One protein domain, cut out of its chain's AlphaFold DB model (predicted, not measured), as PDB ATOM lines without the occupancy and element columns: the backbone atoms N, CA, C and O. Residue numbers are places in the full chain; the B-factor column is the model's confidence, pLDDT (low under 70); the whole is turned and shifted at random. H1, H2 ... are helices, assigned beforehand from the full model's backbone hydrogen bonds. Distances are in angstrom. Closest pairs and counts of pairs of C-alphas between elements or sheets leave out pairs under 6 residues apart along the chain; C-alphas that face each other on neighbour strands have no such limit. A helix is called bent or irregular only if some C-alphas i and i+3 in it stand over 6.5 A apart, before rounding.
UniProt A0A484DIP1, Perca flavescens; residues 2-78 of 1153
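Overview. This is residues 2 to 78 of the 1153 residues of a protein of Perca flavescens (UniProt A0A484DIP1). A small head of H1 to H4 has one long helix, H5, as an arm, whose residues 70 to 75 stick out with 76 to 78. In the head, H1 and H2 form a hairpin and H3 packs on both. The printed part has 77 residues with five named helices, all helix, only just compact, close to loose: radius of gyration of the C-alphas 13.8 A, spans 48 by 22 by 21 A.

Arrangement. Start at H1, residues 4 to 17, the hub. Its residues 12 to 16 alone touch H2, residues 21 to 30, closest C-alphas Leu 15 and Ser 24, 5.7 A, at a shallow tilt of 17 degrees, opposite ways. H3, residues 32 to 38, is irregular, with C-alphas 33 and 36 7.9 A apart; it touches H1, closest C-alphas Asn 33 and Ser 5, 5.1 A, and H2, Leu 34 and Ile 28, 5.3 A. H4, residues 49 to 54, is close but not clearly touching H1, closest C-alphas Phe 52 and Arg 9, 7.7 A. H5, residues 59 to 75, touches H1 with 59 to 62 alone, closest C-alphas Leu 59 and Leu 10, 6.2 A, a steep tilt of 58 degrees. In H1, H2 and H5 every O i to N i+4 pair is within hydrogen-bond range; H3 has 0 of 3, with 2 of 4 O i to N i+3, and H4 1 of 2.

Along the chain. Find C-alpha 4 at (-13.562, -28.381, 10.820); H1 runs 19.9 A from there. H5 runs 23.8 A to C-alpha 75 at (-3.973, -43.718, -5.583).

Size, cuts and confidence. The farthest C-alphas, Glu 43 and Glu 78, are 48.6 A apart. The printed part has no cut and no long link. The pLDDT is under 70 at residues 39 to 60, 69 and 71 to 78.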
ATOM      1  N   LEU A   2     -10.318 -33.682   6.345       75.25
ATOM      2  CA  LEU A   2      -9.966 -32.839   7.493       75.25
ATOM      3  C   LEU A   2     -11.229 -32.553   8.318       75.25
ATOM      4  O   LEU A   2     -12.307 -32.402   7.740       75.25
ATOM      5  N   LEU A   3     -11.109 -32.481   9.644       82.81
ATOM      6  CA  LEU A   3     -12.186 -31.990  10.507       82.81
ATOM      7  C   LEU A   3     -12.289 -30.454  10.417       82.81
ATOM      8  O   LEU A   3     -11.284 -29.798  10.136       82.81
ATOM      9  N   PRO A   4     -13.446 -29.840  10.730       80.06
ATOM     10  CA  PRO A   4     -13.562 -28.381  10.820       80.06
ATOM     11  C   PRO A   4     -12.552 -27.743  11.791       80.06
ATOM     12  O   PRO A   4     -12.048 -26.655  11.528       80.06
ATOM     13  N   SER A   5     -12.184 -28.448  12.866       81.12
ATOM     14  CA  SER A   5     -11.107 -28.057  13.787       81.12
ATOM     15  C   SER A   5      -9.698 -28.249  13.214       81.12
ATOM     16  O   SER A   5      -8.789 -27.515  13.586       81.12
ATOM     17  N   ASP A   6      -9.476 -29.177  12.279       82.56
ATOM     18  CA  ASP A   6      -8.195 -29.277  11.568       82.56
ATOM     19  C   ASP A   6      -8.019 -28.099  10.600       82.56
ATOM     20  O   ASP A   6      -6.954 -27.485  10.556       82.56
ATOM     21  N   VAL A   7      -9.083 -27.747   9.868       84.38
ATOM     22  CA  VAL A   7      -9.108 -26.593   8.954       84.38
ATOM     23  C   VAL A   7      -8.951 -25.284   9.728       84.38
ATOM     24  O   VAL A   7      -8.140 -24.445   9.345       84.38
ATOM     25  N   ALA A   8      -9.652 -25.119  10.852       86.62
ATOM     26  CA  ALA A   8      -9.513 -23.929  11.684       86.62
ATOM     27  C   ALA A   8      -8.083 -23.771  12.232       86.62
ATOM     28  O   ALA A   8      -7.526 -22.679  12.182       86.62
ATOM     29  N   ARG A   9      -7.445 -24.859  12.686       85.19
ATOM     30  CA  ARG A   9      -6.053 -24.827  13.170       85.19
ATOM     31  C   ARG A   9      -5.033 -24.602  12.043       85.19
ATOM     32  O   ARG A   9      -3.988 -24.010  12.299       85.19
ATOM     33  N   LEU A  10      -5.351 -24.996  10.807       85.56
ATOM     34  CA  LEU A  10      -4.579 -24.662   9.603       85.56
ATOM     35  C   LEU A  10      -4.661 -23.166   9.257       85.56
ATOM     36  O   LEU A  10      -3.622 -22.521   9.131       85.56
ATOM     37  N   VAL A  11      -5.870 -22.600   9.171       87.12
ATOM     38  CA  VAL A  11      -6.074 -21.158   8.919       87.12
ATOM     39  C   VAL A  11      -5.430 -20.317  10.023       87.12
ATOM     40  O   VAL A  11      -4.756 -19.332   9.739       87.12
ATOM     41  N   LEU A  12      -5.566 -20.739  11.281       85.50
ATOM     42  CA  LEU A  12      -4.952 -20.068  12.423       85.50
ATOM     43  C   LEU A  12      -3.417 -20.089  12.377       85.50
ATOM     44  O   LEU A  12      -2.789 -19.077  12.682       85.50
ATOM     45  N   GLY A  13      -2.823 -21.220  11.985       82.81
ATOM     46  CA  GLY A  13      -1.380 -21.326  11.779       82.81
ATOM     47  C   GLY A  13      -0.886 -20.358  10.705       82.81
ATOM     48  O   GLY A  13       0.070 -19.625  10.941       82.81
ATOM     49  N   TYR A  14      -1.596 -20.278   9.574       83.56
ATOM     50  CA  TYR A  14      -1.285 -19.339   8.494       83.56
ATOM     51  C   TYR A  14      -1.398 -17.867   8.936       83.56
ATOM     52  O   TYR A  14      -0.477 -17.086   8.716       83.56
ATOM     53  N   LEU A  15      -2.464 -17.495   9.658       85.88
ATOM     54  CA  LEU A  15      -2.623 -16.142  10.217       85.88
ATOM     55  C   LEU A  15      -1.497 -15.751  11.193       85.88
ATOM     56  O   LEU A  15      -1.210 -14.565  11.348       85.88
ATOM     57  N   GLN A  16      -0.864 -16.722  11.856       83.50
ATOM     58  CA  GLN A  16       0.278 -16.484  12.743       83.50
ATOM     59  C   GLN A  16       1.622 -16.473  11.999       83.50
ATOM     60  O   GLN A  16       2.508 -15.717  12.393       83.50
ATOM     61  N   GLU A  17       1.769 -17.242  10.917       81.12
ATOM     62  CA  GLU A  17       2.943 -17.219  10.031       81.12
ATOM     63  C   GLU A  17       3.049 -15.887   9.263       81.12
ATOM     64  O   GLU A  17       4.115 -15.279   9.238       81.12
ATOM     65  N   GLU A  18       1.924 -15.364   8.765       82.56
ATOM     66  CA  GLU A  18       1.807 -14.022   8.161       82.56
ATOM     67  C   GLU A  18       1.875 -12.872   9.196       82.56
ATOM     68  O   GLU A  18       1.760 -11.695   8.852       82.56
ATOM     69  N   GLY A  19       2.026 -13.179  10.492       79.19
ATOM     70  CA  GLY A  19       2.130 -12.181  11.562       79.19
ATOM     71  C   GLY A  19       0.860 -11.354  11.815       79.19
ATOM     72  O   GLY A  19       0.919 -10.341  12.516       79.19
ATOM     73  N   LEU A  20      -0.297 -11.771  11.286       83.25
ATOM     74  CA  LEU A  20      -1.585 -11.070  11.358       83.25
ATOM     75  C   LEU A  20      -2.248 -11.228  12.738       83.25
ATOM     76  O   LEU A  20      -3.374 -11.709  12.862       83.25
ATOM     77  N   SER A  21      -1.550 -10.816  13.799       81.88
ATOM     78  CA  SER A  21      -1.926 -11.149  15.176       81.88
ATOM     79  C   SER A  21      -3.262 -10.552  15.631       81.88
ATOM     80  O   SER A  21      -3.929 -11.103  16.506       81.88
ATOM     81  N   ALA A  22      -3.685  -9.417  15.067       81.31
ATOM     82  CA  ALA A  22      -5.018  -8.870  15.318       81.31
ATOM     83  C   ALA A  22      -6.100  -9.809  14.753       81.31
ATOM     84  O   ALA A  22      -7.025 -10.196  15.464       81.31
ATOM     85  N   THR A  23      -5.922 -10.251  13.506       85.19
ATOM     86  CA  THR A  23      -6.811 -11.198  12.826       85.19
ATOM     87  C   THR A  23      -6.808 -12.569  13.501       85.19
ATOM     88  O   THR A  23      -7.873 -13.164  13.635       85.19
ATOM     89  N   SER A  24      -5.657 -13.065  13.982       84.12
ATOM     90  CA  SER A  24      -5.603 -14.334  14.721       84.12
ATOM     91  C   SER A  24      -6.408 -14.263  16.022       84.12
ATOM     92  O   SER A  24      -7.227 -15.148  16.242       84.12
ATOM     93  N   ARG A  25      -6.264 -13.202  16.841       82.31
ATOM     94  CA  ARG A  25      -7.077 -13.004  18.063       82.31
ATOM     95  C   ARG A  25      -8.574 -13.064  17.754       82.31
ATOM     96  O   ARG A  25      -9.285 -13.855  18.369       82.31
ATOM     97  N   THR A  26      -9.043 -12.284  16.777       84.69
ATOM     98  CA  THR A  26     -10.460 -12.268  16.376       84.69
ATOM     99  C   THR A  26     -10.920 -13.645  15.896       84.69
ATOM    100  O   THR A  26     -11.928 -14.156  16.375       84.69
ATOM    101  N   PHE A  27     -10.139 -14.296  15.029       88.00
ATOM    102  CA  PHE A  27     -10.464 -15.612  14.481       88.00
ATOM    103  C   PHE A  27     -10.552 -16.711  15.552       88.00
ATOM    104  O   PHE A  27     -11.382 -17.606  15.433       88.00
ATOM    105  N   ILE A  28      -9.754 -16.643  16.621       86.81
ATOM    106  CA  ILE A  28      -9.813 -17.598  17.745       86.81
ATOM    107  C   ILE A  28     -11.097 -17.421  18.567       86.81
ATOM    108  O   ILE A  28     -11.693 -18.410  18.994       86.81
ATOM    109  N   LEU A  29     -11.528 -16.175  18.779       82.62
ATOM    110  CA  LEU A  29     -12.737 -15.846  19.541       82.62
ATOM    111  C   LEU A  29     -14.022 -16.140  18.747       82.62
ATOM    112  O   LEU A  29     -15.014 -16.599  19.314       82.62
ATOM    113  N   GLU A  30     -14.000 -15.896  17.436       87.50
ATOM    114  CA  GLU A  30     -15.141 -16.072  16.534       87.50
ATOM    115  C   GLU A  30     -15.299 -17.528  16.055       87.50
ATOM    116  O   GLU A  30     -16.415 -18.049  15.960       87.50
ATOM    117  N   CYS A  31     -14.194 -18.237  15.804       85.12
ATOM    118  CA  CYS A  31     -14.244 -19.624  15.361       85.12
ATOM    119  C   CYS A  31     -14.614 -20.566  16.513       85.12
ATOM    120  O   CYS A  31     -13.808 -20.886  17.387       85.12
ATOM    121  N   GLN A  32     -15.827 -21.119  16.459       81.88
ATOM    122  CA  GLN A  32     -16.324 -22.061  17.471       81.88
ATOM    123  C   GLN A  32     -15.425 -23.298  17.658       81.88
ATOM    124  O   GLN A  32     -15.395 -23.861  18.751       81.88
ATOM    125  N   ASN A  33     -14.662 -23.678  16.626       79.19
ATOM    126  CA  ASN A  33     -13.717 -24.798  16.643       79.19
ATOM    127  C   ASN A  33     -12.347 -24.460  17.269       79.19
ATOM    128  O   ASN A  33     -11.474 -25.324  17.274       79.19
ATOM    129  N   LEU A  34     -12.131 -23.223  17.742       78.69
ATOM    130  CA  LEU A  34     -10.865 -22.751  18.327       78.69
ATOM    131  C   LEU A  34     -11.009 -22.205  19.754       78.69
ATOM    132  O   LEU A  34     -10.036 -21.701  20.307       78.69
ATOM    133  N   LYS A  35     -12.182 -22.340  20.386       76.69
ATOM    134  CA  LYS A  35     -12.438 -21.826  21.744       76.69
ATOM    135  C   LYS A  35     -11.437 -22.331  22.793       76.69
ATOM    136  O   LYS A  35     -11.059 -21.571  23.674       76.69
ATOM    137  N   GLU A  36     -10.948 -23.563  22.648       73.94
ATOM    138  CA  GLU A  36      -9.886 -24.148  23.491       73.94
ATOM    139  C   GLU A  36      -8.541 -23.396  23.420       73.94
ATOM    140  O   GLU A  36      -7.729 -23.477  24.337       73.94
ATOM    141  N   TYR A  37      -8.310 -22.618  22.359       71.44
ATOM    142  CA  TYR A  37      -7.125 -21.780  22.192       71.44
ATOM    143  C   TYR A  37      -7.313 -20.343  22.700       71.44
ATOM    144  O   TYR A  37      -6.318 -19.638  22.868       71.44
ATOM    145  N   ALA A  38      -8.546 -19.897  22.972       74.62
ATOM    146  CA  ALA A  38      -8.827 -18.543  23.464       74.62
ATOM    147  C   ALA A  38      -8.274 -18.303  24.882       74.62
ATOM    148  O   ALA A  38      -7.867 -17.196  25.214       74.62
ATOM    149  N   GLU A  39      -8.187 -19.355  25.698       69.56
ATOM    150  CA  GLU A  39      -7.556 -19.323  27.027       69.56
ATOM    151  C   GLU A  39      -6.013 -19.369  26.955       69.56
ATOM    152  O   GLU A  39      -5.324 -19.313  27.977       69.56
ATOM    153  N   HIS A  40      -5.449 -19.495  25.747       67.56
ATOM    154  CA  HIS A  40      -4.026 -19.734  25.492       67.56
ATOM    155  C   HIS A  40      -3.414 -18.790  24.441       67.56
ATOM    156  O   HIS A  40      -2.257 -18.961  24.044       67.56
ATOM    157  N   THR A  41      -4.153 -17.763  24.015       69.56
ATOM    158  CA  THR A  41      -3.566 -16.591  23.362       69.56
ATOM    159  C   THR A  41      -2.768 -15.781  24.368       69.56
ATOM    160  O   THR A  41      -3.319 -15.292  25.354       69.56
ATOM    161  N   THR A  42      -1.490 -15.562  24.073       65.69
ATOM    162  CA  THR A  42      -0.724 -14.476  24.698       65.69
ATOM    163  C   THR A  42      -1.383 -13.134  24.353       65.69
ATOM    164  O   THR A  42      -2.058 -13.030  23.326       65.69
ATOM    165  N   GLU A  43      -1.150 -12.086  25.147       57.88
ATOM    166  CA  GLU A  43      -1.615 -10.718  24.851       57.88
ATOM    167  C   GLU A  43      -1.234 -10.267  23.423       57.88
ATOM    168  O   GLU A  43      -2.027  -9.612  22.748       57.88
ATOM    169  N   ASP A  44      -0.092 -10.741  22.907       58.91
ATOM    170  CA  ASP A  44       0.411 -10.560  21.535       58.91
ATOM    171  C   ASP A  44      -0.371 -11.284  20.417       58.91
ATOM    172  O   ASP A  44      -0.076 -11.084  19.241       58.91
ATOM    173  N   GLY A  45      -1.380 -12.107  20.728       62.47
ATOM    174  CA  GLY A  45      -2.205 -12.826  19.738       62.47
ATOM    175  C   GLY A  45      -1.548 -14.060  19.111       62.47
ATOM    176  O   GLY A  45      -2.152 -14.755  18.283       62.47
ATOM    177  N   THR A  46      -0.319 -14.350  19.525       62.38
ATOM    178  CA  THR A  46       0.404 -15.582  19.233       62.38
ATOM    179  C   THR A  46      -0.002 -16.669  20.228       62.38
ATOM    180  O   THR A  46       0.044 -16.491  21.450       62.38
ATOM    181  N   ILE A  47      -0.399 -17.821  19.691       69.94
ATOM    182  CA  ILE A  47      -0.532 -19.060  20.455       69.94
ATOM    183  C   ILE A  47       0.830 -19.764  20.391       69.94
ATOM    184  O   ILE A  47       1.325 -20.007  19.287       69.94
ATOM    185  N   PRO A  48       1.454 -20.127  21.522       64.69
ATOM    186  CA  PRO A  48       2.705 -20.875  21.500       64.69
ATOM    187  C   PRO A  48       2.559 -22.218  20.764       64.69
ATOM    188  O   PRO A  48       1.604 -22.962  20.986       64.69
ATOM    189  N   ALA A  49       3.539 -22.576  19.927       60.88
ATOM    190  CA  ALA A  49       3.494 -23.779  19.083       60.88
ATOM    191  C   ALA A  49       3.267 -25.098  19.858       60.88
ATOM    192  O   ALA A  49       2.749 -26.068  19.301       60.88
ATOM    193  N   CYS A  50       3.604 -25.141  21.152       54.94
ATOM    194  CA  CYS A  50       3.289 -26.269  22.026       54.94
ATOM    195  C   CYS A  50       1.776 -26.472  22.223       54.94
ATOM    196  O   CYS A  50       1.332 -27.616  22.231       54.94
ATOM    197  N   VAL A  51       0.968 -25.409  22.299       61.31
ATOM    198  CA  VAL A  51      -0.488 -25.490  22.517       61.31
ATOM    199  C   VAL A  51      -1.182 -26.174  21.332       61.31
ATOM    200  O   VAL A  51      -2.015 -27.058  21.526       61.31
ATOM    201  N   PHE A  52      -0.757 -25.888  20.094       63.53
ATOM    202  CA  PHE A  52      -1.215 -26.616  18.897       63.53
ATOM    203  C   PHE A  52      -0.942 -28.127  18.949       63.53
ATOM    204  O   PHE A  52      -1.637 -28.888  18.278       63.53
ATOM    205  N   SER A  53       0.050 -28.559  19.736       57.62
ATOM    206  CA  SER A  53       0.393 -29.968  19.961       57.62
ATOM    207  C   SER A  53      -0.175 -30.550  21.266       57.62
ATOM    208  O   SER A  53      -0.061 -31.758  21.468       57.62
ATOM    209  N   ILE A  54      -0.751 -29.728  22.150       52.16
ATOM    210  CA  ILE A  54      -1.400 -30.163  23.399       52.16
ATOM    211  C   ILE A  54      -2.864 -30.528  23.130       52.16
ATOM    212  O   ILE A  54      -3.324 -31.576  23.572       52.16
ATOM    213  N   PHE A  55      -3.571 -29.710  22.344       53.06
ATOM    214  CA  PHE A  55      -5.001 -29.894  22.052       53.06
ATOM    215  C   PHE A  55      -5.289 -30.821  20.858       53.06
ATOM    216  O   PHE A  55      -6.432 -31.188  20.604       53.06
ATOM    217  N   GLY A  56      -4.264 -31.286  20.136       60.16
ATOM    218  CA  GLY A  56      -4.453 -32.319  19.120       60.16
ATOM    219  C   GLY A  56      -3.252 -32.539  18.208       60.16
ATOM    220  O   GLY A  56      -2.115 -32.207  18.534       60.16
ATOM    221  N   LYS A  57      -3.517 -33.094  17.019       60.66
ATOM    222  CA  LYS A  57      -2.527 -33.200  15.934       60.66
ATOM    223  C   LYS A  57      -2.003 -31.797  15.609       60.66
ATOM    224  O   LYS A  57      -2.798 -30.968  15.175       60.66
ATOM    225  N   GLY A  58      -0.712 -31.528  15.804       66.31
ATOM    226  CA  GLY A  58      -0.115 -30.237  15.440       66.31
ATOM    227  C   GLY A  58      -0.180 -29.965  13.931       66.31
ATOM    228  O   GLY A  58      -0.307 -30.899  13.138       66.31
ATOM    229  N   LEU A  59      -0.058 -28.695  13.531       68.75
ATOM    230  CA  LEU A  59      -0.196 -28.223  12.143       68.75
ATOM    231  C   LEU A  59       0.561 -29.084  11.115       68.75
ATOM    232  O   LEU A  59      -0.014 -29.537  10.127       68.75
ATOM    233  N   THR A  60       1.834 -29.383  11.381       68.06
ATOM    234  CA  THR A  60       2.679 -30.221  10.518       68.06
ATOM    235  C   THR A  60       2.141 -31.649  10.374       68.06
ATOM    236  O   THR A  60       2.248 -32.247   9.308       68.06
ATOM    237  N   THR A  61       1.525 -32.203  11.422       71.38
ATOM    238  CA  THR A  61       0.874 -33.522  11.393       71.38
ATOM    239  C   THR A  61      -0.407 -33.483  10.566       71.38
ATOM    240  O   THR A  61      -0.614 -34.384   9.762       71.38
ATOM    241  N   ILE A  62      -1.222 -32.427  10.696       75.31
ATOM    242  CA  ILE A  62      -2.424 -32.212   9.872       75.31
ATOM    243  C   ILE A  62      -2.041 -32.124   8.388       75.31
ATOM    244  O   ILE A  62      -2.631 -32.809   7.557       75.31
ATOM    245  N   LEU A  63      -1.020 -31.328   8.053       74.38
ATOM    246  CA  LEU A  63      -0.529 -31.166   6.682       74.38
ATOM    247  C   LEU A  63       0.065 -32.465   6.122       74.38
ATOM    248  O   LEU A  63      -0.273 -32.861   5.009       74.38
ATOM    249  N   ASN A  64       0.886 -33.180   6.898       76.69
ATOM    250  CA  ASN A  64       1.424 -34.482   6.492       76.69
ATOM    251  C   ASN A  64       0.321 -35.534   6.308       76.69
ATOM    252  O   ASN A  64       0.403 -36.356   5.395       76.69
ATOM    253  N   GLU A  65      -0.724 -35.514   7.138       78.12
ATOM    254  CA  GLU A  65      -1.886 -36.392   7.004       78.12
ATOM    255  C   GLU A  65      -2.755 -36.002   5.805       78.12
ATOM    256  O   GLU A  65      -3.191 -36.891   5.086       78.12
ATOM    257  N   TYR A  66      -2.928 -34.708   5.509       75.56
ATOM    258  CA  TYR A  66      -3.594 -34.236   4.293       75.56
ATOM    259  C   TYR A  66      -2.824 -34.641   3.031       75.56
ATOM    260  O   TYR A  66      -3.421 -35.202   2.119       75.56
ATOM    261  N   VAL A  67      -1.500 -34.456   2.984       79.12
ATOM    262  CA  VAL A  67      -0.657 -34.915   1.863       79.12
ATOM    263  C   VAL A  67      -0.710 -36.439   1.735       79.12
ATOM    264  O   VAL A  67      -0.865 -36.960   0.629       79.12
ATOM    265  N   SER A  68      -0.673 -37.171   2.853       73.19
ATOM    266  CA  SER A  68      -0.836 -38.634   2.871       73.19
ATOM    267  C   SER A  68      -2.238 -39.080   2.444       73.19
ATOM    268  O   SER A  68      -2.378 -40.142   1.850       73.19
ATOM    269  N   ALA A  69      -3.278 -38.297   2.735       69.94
ATOM    270  CA  ALA A  69      -4.659 -38.575   2.362       69.94
ATOM    271  C   ALA A  69      -4.960 -38.179   0.912       69.94
ATOM    272  O   ALA A  69      -5.741 -38.869   0.270       69.94
ATOM    273  N   LYS A  70      -4.325 -37.127   0.379       71.19
ATOM    274  CA  LYS A  70      -4.438 -36.693  -1.019       71.19
ATOM    275  C   LYS A  70      -3.690 -37.643  -1.949       71.19
ATOM    276  O   LYS A  70      -4.309 -38.197  -2.847       71.19
ATOM    277  N   THR A  71      -2.425 -37.950  -1.652       67.56
ATOM    278  CA  THR A  71      -1.680 -38.995  -2.384       67.56
ATOM    279  C   THR A  71      -2.362 -40.358  -2.273       67.56
ATOM    280  O   THR A  71      -2.408 -41.099  -3.253       67.56
ATOM    281  N   LYS A  72      -2.980 -40.679  -1.121       59.47
ATOM    282  CA  LYS A  72      -3.852 -41.853  -1.030       59.47
ATOM    283  C   LYS A  72      -5.109 -41.723  -1.875       59.47
ATOM    284  O   LYS A  72      -5.370 -42.678  -2.577       59.47
ATOM    285  N   ALA A  73      -5.849 -40.617  -1.872       57.75
ATOM    286  CA  ALA A  73      -7.053 -40.444  -2.692       57.75
ATOM    287  C   ALA A  73      -6.749 -40.552  -4.196       57.75
ATOM    288  O   ALA A  73      -7.443 -41.269  -4.908       57.75
ATOM    289  N   GLU A  74      -5.652 -39.947  -4.654       53.59
ATOM    290  CA  GLU A  74      -5.158 -40.046  -6.035       53.59
ATOM    291  C   GLU A  74      -4.712 -41.482  -6.391       53.59
ATOM    292  O   GLU A  74      -4.873 -41.913  -7.531       53.59
ATOM    293  N   SER A  75      -4.230 -42.271  -5.417       53.34
ATOM    294  CA  SER A  75      -3.973 -43.718  -5.583       53.34
ATOM    295  C   SER A  75      -5.204 -44.618  -5.361       53.34
ATOM    296  O   SER A  75      -5.231 -45.761  -5.811       53.34
ATOM    297  N   CYS A  76      -6.218 -44.097  -4.670       43.81
ATOM    298  CA  CYS A  76      -7.459 -44.748  -4.264       43.81
ATOM    299  C   CYS A  76      -8.635 -44.154  -5.037       43.81
ATOM    300  O   CYS A  76      -9.712 -43.920  -4.486       43.81
ATOM    301  N   HIS A  77      -8.474 -44.059  -6.357       50.53
ATOM    302  CA  HIS A  77      -9.580 -44.471  -7.201       50.53
ATOM    303  C   HIS A  77      -9.850 -45.944  -6.850       50.53
ATOM    304  O   HIS A  77      -9.185 -46.844  -7.366       50.53
ATOM    305  N   GLU A  78     -10.748 -46.192  -5.890       50.62
ATOM    306  CA  GLU A  78     -11.056 -47.544  -5.426       50.62
ATOM    307  C   GLU A  78     -11.782 -48.279  -6.550       50.62
ATOM    308  O   GLU A  78     -13.005 -48.255  -6.656       50.62
TER     309      GLU A  78